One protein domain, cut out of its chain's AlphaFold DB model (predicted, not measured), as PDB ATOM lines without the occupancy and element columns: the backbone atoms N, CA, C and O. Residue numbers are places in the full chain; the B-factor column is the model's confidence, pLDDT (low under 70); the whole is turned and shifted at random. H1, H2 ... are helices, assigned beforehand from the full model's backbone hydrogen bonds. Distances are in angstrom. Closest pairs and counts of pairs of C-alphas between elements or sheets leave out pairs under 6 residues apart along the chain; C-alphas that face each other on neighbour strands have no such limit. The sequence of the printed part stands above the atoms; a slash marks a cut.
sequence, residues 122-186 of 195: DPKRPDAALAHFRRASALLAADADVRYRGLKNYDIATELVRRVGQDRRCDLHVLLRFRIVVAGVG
ATOM      1  N   ASP A 122     -48.984  60.687 -62.971       88.94
ATOM      2  CA  ASP A 122     -48.494  61.395 -61.795       88.94
ATOM      3  C   ASP A 122     -47.128  60.794 -61.436       88.94
ATOM      4  O   ASP A 122     -47.081  59.606 -61.106       88.94
ATOM      5  N   PRO A 123     -46.021  61.563 -61.478       82.56
ATOM      6  CA  PRO A 123     -44.694  61.065 -61.112       82.56
ATOM      7  C   PRO A 123     -44.636  60.443 -59.710       82.56
ATOM      8  O   PRO A 123     -43.860  59.517 -59.480       82.56
ATOM      9  N   LYS A 124     -45.480  60.909 -58.778       85.25
ATOM     10  CA  LYS A 124     -45.539  60.391 -57.402       85.25
ATOM     11  C   LYS A 124     -46.316  59.082 -57.300       85.25
ATOM     12  O   LYS A 124     -46.146  58.341 -56.335       85.25
ATOM     13  N   ARG A 125     -47.191  58.802 -58.270       87.56
ATOM     14  CA  ARG A 125     -48.068  57.623 -58.323       87.56
ATOM     15  C   ARG A 125     -48.218  57.098 -59.763       87.56
ATOM     16  O   ARG A 125     -49.334  57.049 -60.289       87.56
ATOM     17  N   PRO A 126     -47.120  56.682 -60.417       84.69
ATOM     18  CA  PRO A 126     -47.124  56.452 -61.859       84.69
ATOM     19  C   PRO A 126     -47.745  55.107 -62.258       84.69
ATOM     20  O   PRO A 126     -48.046  54.897 -63.429       84.69
ATOM     21  N   ASP A 127     -47.955  54.191 -61.310       85.56
ATOM     22  CA  ASP A 127     -48.232  52.778 -61.590       85.56
ATOM     23  C   ASP A 127     -49.454  52.533 -62.481       85.56
ATOM     24  O   ASP A 127     -49.357  51.758 -63.434       85.56
ATOM     25  N   ALA A 128     -50.566  53.231 -62.242       90.25
ATOM     26  CA  ALA A 128     -51.771  53.086 -63.060       90.25
ATOM     27  C   ALA A 128     -51.559  53.579 -64.504       90.25
ATOM     28  O   ALA A 128     -51.942  52.905 -65.458       90.25
ATOM     29  N   ALA A 129     -50.898  54.727 -64.686       91.62
ATOM     30  CA  ALA A 129     -50.586  55.251 -66.014       91.62
ATOM     31  C   ALA A 129     -49.564  54.362 -66.743       91.62
ATOM     32  O   ALA A 129     -49.741  54.033 -67.915       91.62
ATOM     33  N   LEU A 130     -48.531  53.893 -66.035       89.50
ATOM     34  CA  LEU A 130     -47.543  52.965 -66.585       89.50
ATOM     35  C   LEU A 130     -48.167  51.626 -66.989       89.50
ATOM     36  O   LEU A 130     -47.724  51.032 -67.968       89.50
ATOM     37  N   ALA A 131     -49.185  51.135 -66.278       91.81
ATOM     38  CA  ALA A 131     -49.909  49.929 -66.677       91.81
ATOM     39  C   ALA A 131     -50.595  50.099 -68.045       91.81
ATOM     40  O   ALA A 131     -50.502  49.208 -68.889       91.81
ATOM     41  N   HIS A 132     -51.205  51.258 -68.304       95.31
ATOM     42  CA  HIS A 132     -51.789  51.564 -69.611       95.31
ATOM     43  C   HIS A 132     -50.728  51.670 -70.716       95.31
ATOM     44  O   HIS A 132     -50.909  51.060 -71.769       95.31
ATOM     45  N   PHE A 133     -49.599  52.345 -70.469       91.69
ATOM     46  CA  PHE A 133     -48.492  52.393 -71.434       91.69
ATOM     47  C   PHE A 133     -47.937  51.002 -71.757       91.69
ATOM     48  O   PHE A 133     -47.781  50.659 -72.925       91.69
ATOM     49  N   ARG A 134     -47.711  50.156 -70.743       90.12
ATOM     50  CA  ARG A 134     -47.273  48.762 -70.943       90.12
ATOM     51  C   ARG A 134     -48.255  47.973 -71.796       90.12
ATOM     52  O   ARG A 134     -47.838  47.240 -72.687       90.12
ATOM     53  N   ARG A 135     -49.551  48.126 -71.523       93.94
ATOM     54  CA  ARG A 135     -50.596  47.454 -72.292       93.94
ATOM     55  C   ARG A 135     -50.606  47.926 -73.745       93.94
ATOM     56  O   ARG A 135     -50.659  47.086 -74.635       93.94
ATOM     57  N   ALA A 136     -50.485  49.230 -73.992       93.00
ATOM     58  CA  ALA A 136     -50.375  49.770 -75.345       93.00
ATOM     59  C   ALA A 136     -49.156  49.195 -76.088       93.00
ATOM     60  O   ALA A 136     -49.297  48.717 -77.210       93.00
ATOM     61  N   SER A 137     -47.984  49.144 -75.447       89.81
ATOM     62  CA  SER A 137     -46.776  48.545 -76.033       89.81
ATOM     63  C   SER A 137     -46.905  47.043 -76.303       89.81
ATOM     64  O   SER A 137     -46.385  46.558 -77.306       89.81
ATOM     65  N   ALA A 138     -47.614  46.298 -75.450       90.00
ATOM     66  CA  ALA A 138     -47.878  44.876 -75.674       90.00
ATOM     67  C   ALA A 138     -48.789  44.643 -76.891       90.00
ATOM     68  O   ALA A 138     -48.519  43.747 -77.686       90.00
ATOM     69  N   LEU A 139     -49.822  45.475 -77.064       90.88
ATOM     70  CA  LEU A 139     -50.698  45.439 -78.240       90.88
ATOM     71  C   LEU A 139     -49.943  45.839 -79.512       90.88
ATOM     72  O   LEU A 139     -50.077  45.178 -80.537       90.88
ATOM     73  N   LEU A 140     -49.085  46.863 -79.427       86.19
ATOM     74  CA  LEU A 140     -48.196  47.250 -80.520       86.19
ATOM     75  C   LEU A 140     -47.279  46.099 -80.928       86.19
ATOM     76  O   LEU A 140     -47.083  45.902 -82.113       86.19
ATOM     77  N   ALA A 141     -46.735  45.308 -79.998       81.38
ATOM     78  CA  ALA A 141     -45.800  44.228 -80.330       81.38
ATOM     79  C   ALA A 141     -46.367  43.189 -81.321       81.38
ATOM     80  O   ALA A 141     -45.586  42.567 -82.046       81.38
ATOM     81  N   ALA A 142     -47.694  43.029 -81.376       76.38
ATOM     82  CA  ALA A 142     -48.385  42.143 -82.312       76.38
ATOM     83  C   ALA A 142     -48.532  42.718 -83.737       76.38
ATOM     84  O   ALA A 142     -48.841  41.967 -84.658       76.38
ATOM     85  N   ASP A 143     -48.305  44.018 -83.933       77.31
ATOM     86  CA  ASP A 143     -48.402  44.687 -85.235       77.31
ATOM     87  C   ASP A 143     -47.246  44.265 -86.161       77.31
ATOM     88  O   ASP A 143     -46.115  44.106 -85.709       77.31
ATOM     89  N   ALA A 144     -47.488  44.068 -87.457       76.38
ATOM     90  CA  ALA A 144     -46.435  43.686 -88.400       76.38
ATOM     91  C   ALA A 144     -45.483  44.853 -88.732       76.38
ATOM     92  O   ALA A 144     -44.296  44.628 -88.995       76.38
ATOM     93  N   ASP A 145     -45.955  46.103 -88.677       84.00
ATOM     94  CA  ASP A 145     -45.170  47.280 -89.035       84.00
ATOM     95  C   ASP A 145     -44.183  47.639 -87.909       84.00
ATOM     96  O   ASP A 145     -44.496  48.277 -86.902       84.00
ATOM     97  N   VAL A 146     -42.927  47.216 -88.083       80.00
ATOM     98  CA  VAL A 146     -41.806  47.544 -87.184       80.00
ATOM     99  C   VAL A 146     -41.653  49.057 -86.992       80.00
ATOM    100  O   VAL A 146     -41.370  49.502 -85.879       80.00
ATOM    101  N   ARG A 147     -41.855  49.856 -88.046       79.19
ATOM    102  CA  ARG A 147     -41.670  51.309 -87.998       79.19
ATOM    103  C   ARG A 147     -42.768  51.962 -87.172       79.19
ATOM    104  O   ARG A 147     -42.461  52.774 -86.302       79.19
ATOM    105  N   TYR A 148     -44.023  51.584 -87.403       79.19
ATOM    106  CA  TYR A 148     -45.153  52.083 -86.620       79.19
ATOM    107  C   TYR A 148     -44.992  51.756 -85.128       79.19
ATOM    108  O   TYR A 148     -45.079  52.652 -84.283       79.19
ATOM    109  N   ARG A 149     -44.639  50.504 -84.803       82.25
ATOM    110  CA  ARG A 149     -44.331  50.077 -83.425       82.25
ATOM    111  C   ARG A 149     -43.205  50.885 -82.795       82.25
ATOM    112  O   ARG A 149     -43.322  51.306 -81.644       82.25
ATOM    113  N   GLY A 150     -42.112  51.080 -83.533       75.56
ATOM    114  CA  GLY A 150     -40.943  51.821 -83.073       75.56
ATOM    115  C   GLY A 150     -41.280  53.269 -82.729       75.56
ATOM    116  O   GLY A 150     -40.969  53.716 -81.629       75.56
ATOM    117  N   LEU A 151     -41.982  53.966 -83.629       80.62
ATOM    118  CA  LEU A 151     -42.401  55.355 -83.421       80.62
ATOM    119  C   LEU A 151     -43.318  55.490 -82.203       80.62
ATOM    120  O   LEU A 151     -43.046  56.294 -81.319       80.62
ATOM    121  N   LYS A 152     -44.345  54.643 -82.079       82.50
ATOM    122  CA  LYS A 152     -45.269  54.732 -80.941       82.50
ATOM    123  C   LYS A 152     -44.608  54.415 -79.601       82.50
ATOM    124  O   LYS A 152     -44.881  55.088 -78.611       82.50
ATOM    125  N   ASN A 153     -43.707  53.434 -79.553       82.12
ATOM    126  CA  ASN A 153     -42.942  53.169 -78.334       82.12
ATOM    127  C   ASN A 153     -41.957  54.302 -78.004       82.12
ATOM    128  O   ASN A 153     -41.749  54.598 -76.826       82.12
ATOM    129  N   TYR A 154     -41.380  54.953 -79.018       80.69
ATOM    130  CA  TYR A 154     -40.535  56.131 -78.839       80.69
ATOM    131  C   TYR A 154     -41.319  57.327 -78.276       80.69
ATOM    132  O   TYR A 154     -40.847  57.965 -77.333       80.69
ATOM    133  N   ASP A 155     -42.531  57.588 -78.774       82.31
ATOM    134  CA  ASP A 155     -43.400  58.663 -78.274       82.31
ATOM    135  C   ASP A 155     -43.738  58.456 -76.789       82.31
ATOM    136  O   ASP A 155     -43.589  59.367 -75.970       82.31
ATOM    137  N   ILE A 156     -44.112  57.223 -76.414       85.25
ATOM    138  CA  ILE A 156     -44.370  56.847 -75.015       85.25
ATOM    139  C   ILE A 156     -43.123  57.088 -74.155       85.25
ATOM    140  O   ILE A 156     -43.215  57.690 -73.084       85.25
ATOM    141  N   ALA A 157     -41.955  56.622 -74.609       82.44
ATOM    142  CA  ALA A 157     -40.707  56.787 -73.873       82.44
ATOM    143  C   ALA A 157     -40.354  58.270 -73.678       82.44
ATOM    144  O   ALA A 157     -39.981  58.676 -72.577       82.44
ATOM    145  N   THR A 158     -40.521  59.082 -74.722       81.19
ATOM    146  CA  THR A 158     -40.221  60.518 -74.703       81.19
ATOM    147  C   THR A 158     -41.125  61.265 -73.728       81.19
ATOM    148  O   THR A 158     -40.632  62.053 -72.918       81.19
ATOM    149  N   GLU A 159     -42.432  60.984 -73.731       81.06
ATOM    150  CA  GLU A 159     -43.358  61.592 -72.772       81.06
ATOM    151  C   GLU A 159     -42.995  61.229 -71.328       81.06
ATOM    152  O   GLU A 159     -43.008  62.093 -70.449       81.06
ATOM    153  N   LEU A 160     -42.617  59.976 -71.069       81.19
ATOM    154  CA  LEU A 160     -42.194  59.553 -69.735       81.19
ATOM    155  C   LEU A 160     -40.918  60.264 -69.288       81.19
ATOM    156  O   LEU A 160     -40.882  60.783 -68.176       81.19
ATOM    157  N   VAL A 161     -39.897  60.345 -70.143       79.44
ATOM    158  CA  VAL A 161     -38.656  61.069 -69.827       79.44
ATOM    159  C   VAL A 161     -38.953  62.537 -69.527       79.44
ATOM    160  O   VAL A 161     -38.485  63.059 -68.517       79.44
ATOM    161  N   ARG A 162     -39.790  63.192 -70.341       78.81
ATOM    162  CA  ARG A 162     -40.193  64.588 -70.129       78.81
ATOM    163  C   ARG A 162     -40.907  64.783 -68.790       78.81
ATOM    164  O   ARG A 162     -40.628  65.745 -68.081       78.81
ATOM    165  N   ARG A 163     -41.828  63.881 -68.441       77.50
ATOM    166  CA  ARG A 163     -42.644  63.956 -67.217       77.50
ATOM    167  C   ARG A 163     -41.862  63.609 -65.953       77.50
ATOM    168  O   ARG A 163     -42.190  64.119 -64.887       77.50
ATOM    169  N   VAL A 164     -40.854  62.746 -66.062       70.75
ATOM    170  CA  VAL A 164     -40.016  62.314 -64.936       70.75
ATOM    171  C   VAL A 164     -38.859  63.285 -64.706       70.75
ATOM    172  O   VAL A 164     -38.630  63.668 -63.567       70.75
ATOM    173  N   GLY A 165     -38.215  63.786 -65.767       61.53
ATOM    174  CA  GLY A 165     -37.104  64.741 -65.663       61.53
ATOM    175  C   GLY A 165     -37.493  66.114 -65.093       61.53
ATOM    176  O   GLY A 165     -36.627  66.890 -64.690       61.53
ATOM    177  N   GLN A 166     -38.793  66.414 -65.008       60.66
ATOM    178  CA  GLN A 166     -39.316  67.563 -64.261       60.66
ATOM    179  C   GLN A 166     -39.258  67.371 -62.729       60.66
ATOM    180  O   GLN A 166     -39.386  68.351 -61.997       60.66
ATOM    181  N   ASP A 167     -39.020  66.151 -62.233       54.25
ATOM    182  CA  ASP A 167     -38.871  65.825 -60.812       54.25
ATOM    183  C   ASP A 167     -37.640  64.921 -60.587       54.25
ATOM    184  O   ASP A 167     -37.718  63.692 -60.623       54.25
ATOM    185  N   ARG A 168     -36.479  65.544 -60.310       52.94
ATOM    186  CA  ARG A 168     -35.156  64.888 -60.138       52.94
ATOM    187  C   ARG A 168     -35.109  63.765 -59.084       52.94
ATOM    188  O   ARG A 168     -34.092  63.092 -58.953       52.94
ATOM    189  N   ARG A 169     -36.164  63.568 -58.284       54.88
ATOM    190  CA  ARG A 169     -36.254  62.481 -57.288       54.88
ATOM    191  C   ARG A 169     -36.845  61.186 -57.857       54.88
ATOM    192  O   ARG A 169     -36.760  60.153 -57.196       54.88
ATOM    193  N   CYS A 170     -37.434  61.222 -59.053       51.97
ATOM    194  CA  CYS A 170     -38.214  60.120 -59.627       51.97
ATOM    195  C   CYS A 170     -37.511  59.372 -60.778       51.97
ATOM    196  O   CYS A 170     -38.007  58.325 -61.205       51.97
ATOM    197  N   ASP A 171     -36.350  59.862 -61.235       54.78
ATOM    198  CA  ASP A 171     -35.639  59.382 -62.432       54.78
ATOM    199  C   ASP A 171     -35.359  57.873 -62.411       54.78
ATOM    200  O   ASP A 171     -35.716  57.148 -63.338       54.78
ATOM    201  N   LEU A 172     -34.782  57.352 -61.327       52.84
ATOM    202  CA  LEU A 172     -34.311  55.966 -61.311       52.84
ATOM    203  C   LEU A 172     -35.465  54.945 -61.283       52.84
ATOM    204  O   LEU A 172     -35.414  53.929 -61.975       52.84
ATOM    205  N   HIS A 173     -36.538  55.215 -60.531       56.12
ATOM    206  CA  HIS A 173     -37.633  54.256 -60.334       56.12
ATOM    207  C   HIS A 173     -38.478  54.058 -61.599       56.12
ATOM    208  O   HIS A 173     -38.827  52.925 -61.946       56.12
ATOM    209  N   VAL A 174     -38.784  55.147 -62.309       58.97
ATOM    210  CA  VAL A 174     -39.585  55.080 -63.538       58.97
ATOM    211  C   VAL A 174     -38.760  54.504 -64.688       58.97
ATOM    212  O   VAL A 174     -39.260  53.636 -65.403       58.97
ATOM    213  N   LEU A 175     -37.479  54.878 -64.809       58.09
ATOM    214  CA  LEU A 175     -36.590  54.328 -65.836       58.09
ATOM    215  C   LEU A 175     -36.364  52.815 -65.662       58.09
ATOM    216  O   LEU A 175     -36.471  52.075 -66.638       58.09
ATOM    217  N   LEU A 176     -36.148  52.314 -64.437       54.03
ATOM    218  CA  LEU A 176     -36.017  50.869 -64.177       54.03
ATOM    219  C   LEU A 176     -37.313  50.093 -64.457       54.03
ATOM    220  O   LEU A 176     -37.265  49.023 -65.067       54.03
ATOM    221  N   ARG A 177     -38.477  50.634 -64.070       54.88
ATOM    222  CA  ARG A 177     -39.790  50.006 -64.322       54.88
ATOM    223  C   ARG A 177     -40.253  50.102 -65.780       54.88
ATOM    224  O   ARG A 177     -41.144  49.338 -66.168       54.88
ATOM    225  N   PHE A 178     -39.693  51.020 -66.570       53.78
ATOM    226  CA  PHE A 178     -39.968  51.163 -68.003       53.78
ATOM    227  C   PHE A 178     -38.941  50.447 -68.891       53.78
ATOM    228  O   PHE A 178     -39.269  50.078 -70.015       53.78
ATOM    229  N   ARG A 179     -37.742  50.125 -68.379       48.91
ATOM    230  CA  ARG A 179     -36.733  49.309 -69.086       48.91
ATOM    231  C   ARG A 179     -37.285  47.966 -69.591       48.91
ATOM    232  O   ARG A 179     -36.791  47.429 -70.574       48.91
ATOM    233  N   ILE A 180     -38.349  47.464 -68.962       46.69
ATOM    234  CA  ILE A 180     -39.078  46.248 -69.355       46.69
ATOM    235  C   ILE A 180     -39.908  46.446 -70.644       46.69
ATOM    236  O   ILE A 180     -40.117  45.489 -71.380       46.69
ATOM    237  N   VAL A 181     -40.339  47.669 -70.971       46.19
ATOM    238  CA  VAL A 181     -41.160  47.970 -72.162       46.19
ATOM    239  C   VAL A 181     -40.321  48.030 -73.441       46.19
ATOM    240  O   VAL A 181     -40.746  47.545 -74.485       46.19
ATOM    241  N   VAL A 182     -39.094  48.550 -73.357       45.41
ATOM    242  CA  VAL A 182     -38.188  48.678 -74.517       45.41
ATOM    243  C   VAL A 182     -37.516  47.343 -74.879       45.41
ATOM    244  O   VAL A 182     -37.106  47.141 -76.020       45.41
ATOM    245  N   ALA A 183     -37.469  46.378 -73.953       47.00
ATOM    246  CA  ALA A 183     -36.903  45.049 -74.202       47.00
ATOM    247  C   ALA A 183     -37.656  44.239 -75.286       47.00
ATOM    248  O   ALA A 183     -37.108  43.273 -75.809       47.00
ATOM    249  N   GLY A 184     -38.880  44.639 -75.658       44.69
ATOM    250  CA  GLY A 184     -39.655  44.036 -76.750       44.69
ATOM    251  C   GLY A 184     -39.368  44.592 -78.152       44.69
ATOM    252  O   GLY A 184     -39.981  44.129 -79.107       44.69
ATOM    253  N   VAL A 185     -38.474  45.582 -78.286       41.22
ATOM    254  CA  VAL A 185     -38.129  46.240 -79.567       41.22
ATOM    255  C   VAL A 185     -36.897  45.596 -80.234       41.22
ATOM    256  O   VAL A 185     -36.552  45.923 -81.367       41.22
ATOM    257  N   GLY A 186     -36.237  44.646 -79.562       38.22
ATOM    258  CA  GLY A 186     -35.176  43.832 -80.157       38.22
ATOM    259  C   GLY A 186     -35.741  42.625 -80.921       38.22
ATOM    260  O   GLY A 186     -36.767  42.083 -80.502       38.22
TER     261      GLY A 186
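What this domain is: This is residues 122 to 186 of the 195 residues of an uncharacterized protein of Gammaproteobacteria bacterium (UniProt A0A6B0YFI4). Three helices, H1, H2 and H3, make a rod-shaped up-and-down bundle, each running against the one before it, with their centres in a triangle rather than a row. H2 is the longest and runs the length of the rod; tight links at its two ends turn the chain back into H1 and H3. The printed part has 65 residues, with three named helices in the order H1, H2, H3 and no named strand, and its class is all helix. It is compact, with a radius of gyration of the C-alphas of 11.9 A, and spans 37 by 18 by 16 A.

How they stand to each other: H2, residues 146 to 165, touches H1, residues 127 to 141, with residues 149 to 156 alone. Their closest C-alphas, those of Leu 140 and Arg 149, are 5.6 A apart. These two helices form a hairpin, running opposite ways at a shallow tilt of 16 degrees. H2 also forms a hairpin with H3, residues 171 to 182, running opposite ways at a shallow tilt of 8 degrees. H2 and H3 touch, their closest C-alphas, those of Val 164 and Asp 171, being 5.8 A apart. H3 only just touches H1, with 3 pairs of C-alphas within 8 A, and does so with residues 178 to 181 alone. The closest C-alphas of H1 and H3, those of Arg 134 and Val 181, are 6.3 A apart, and the two helices run the same way at a shallow tilt of 24 degrees. In H1 and H2 every O i to N i+4 pair is within hydrogen-bond range; in H3 it is 5 of 8.

Where its parts are: H2 measures 27.9 A from C-alpha 146 at (-41.806, 47.544, -87.184) to C-alpha 165. H1 begins at C-alpha 127 at (-48.232, 52.778, -61.590) and measures 20.7 A. H3 measures 16.3 A and ends at C-alpha 182 at (-38.188, 48.678, -74.517).

The domain as a whole: The two C-alphas farthest apart, those of Ala 144 and Arg 169, are 37.7 A apart. The printed part has no cut, and the links H1 to H2 and H2 to H3 are tight. The mean pLDDT of the printed part is 73.1, and residues 165 to 186 are under 70.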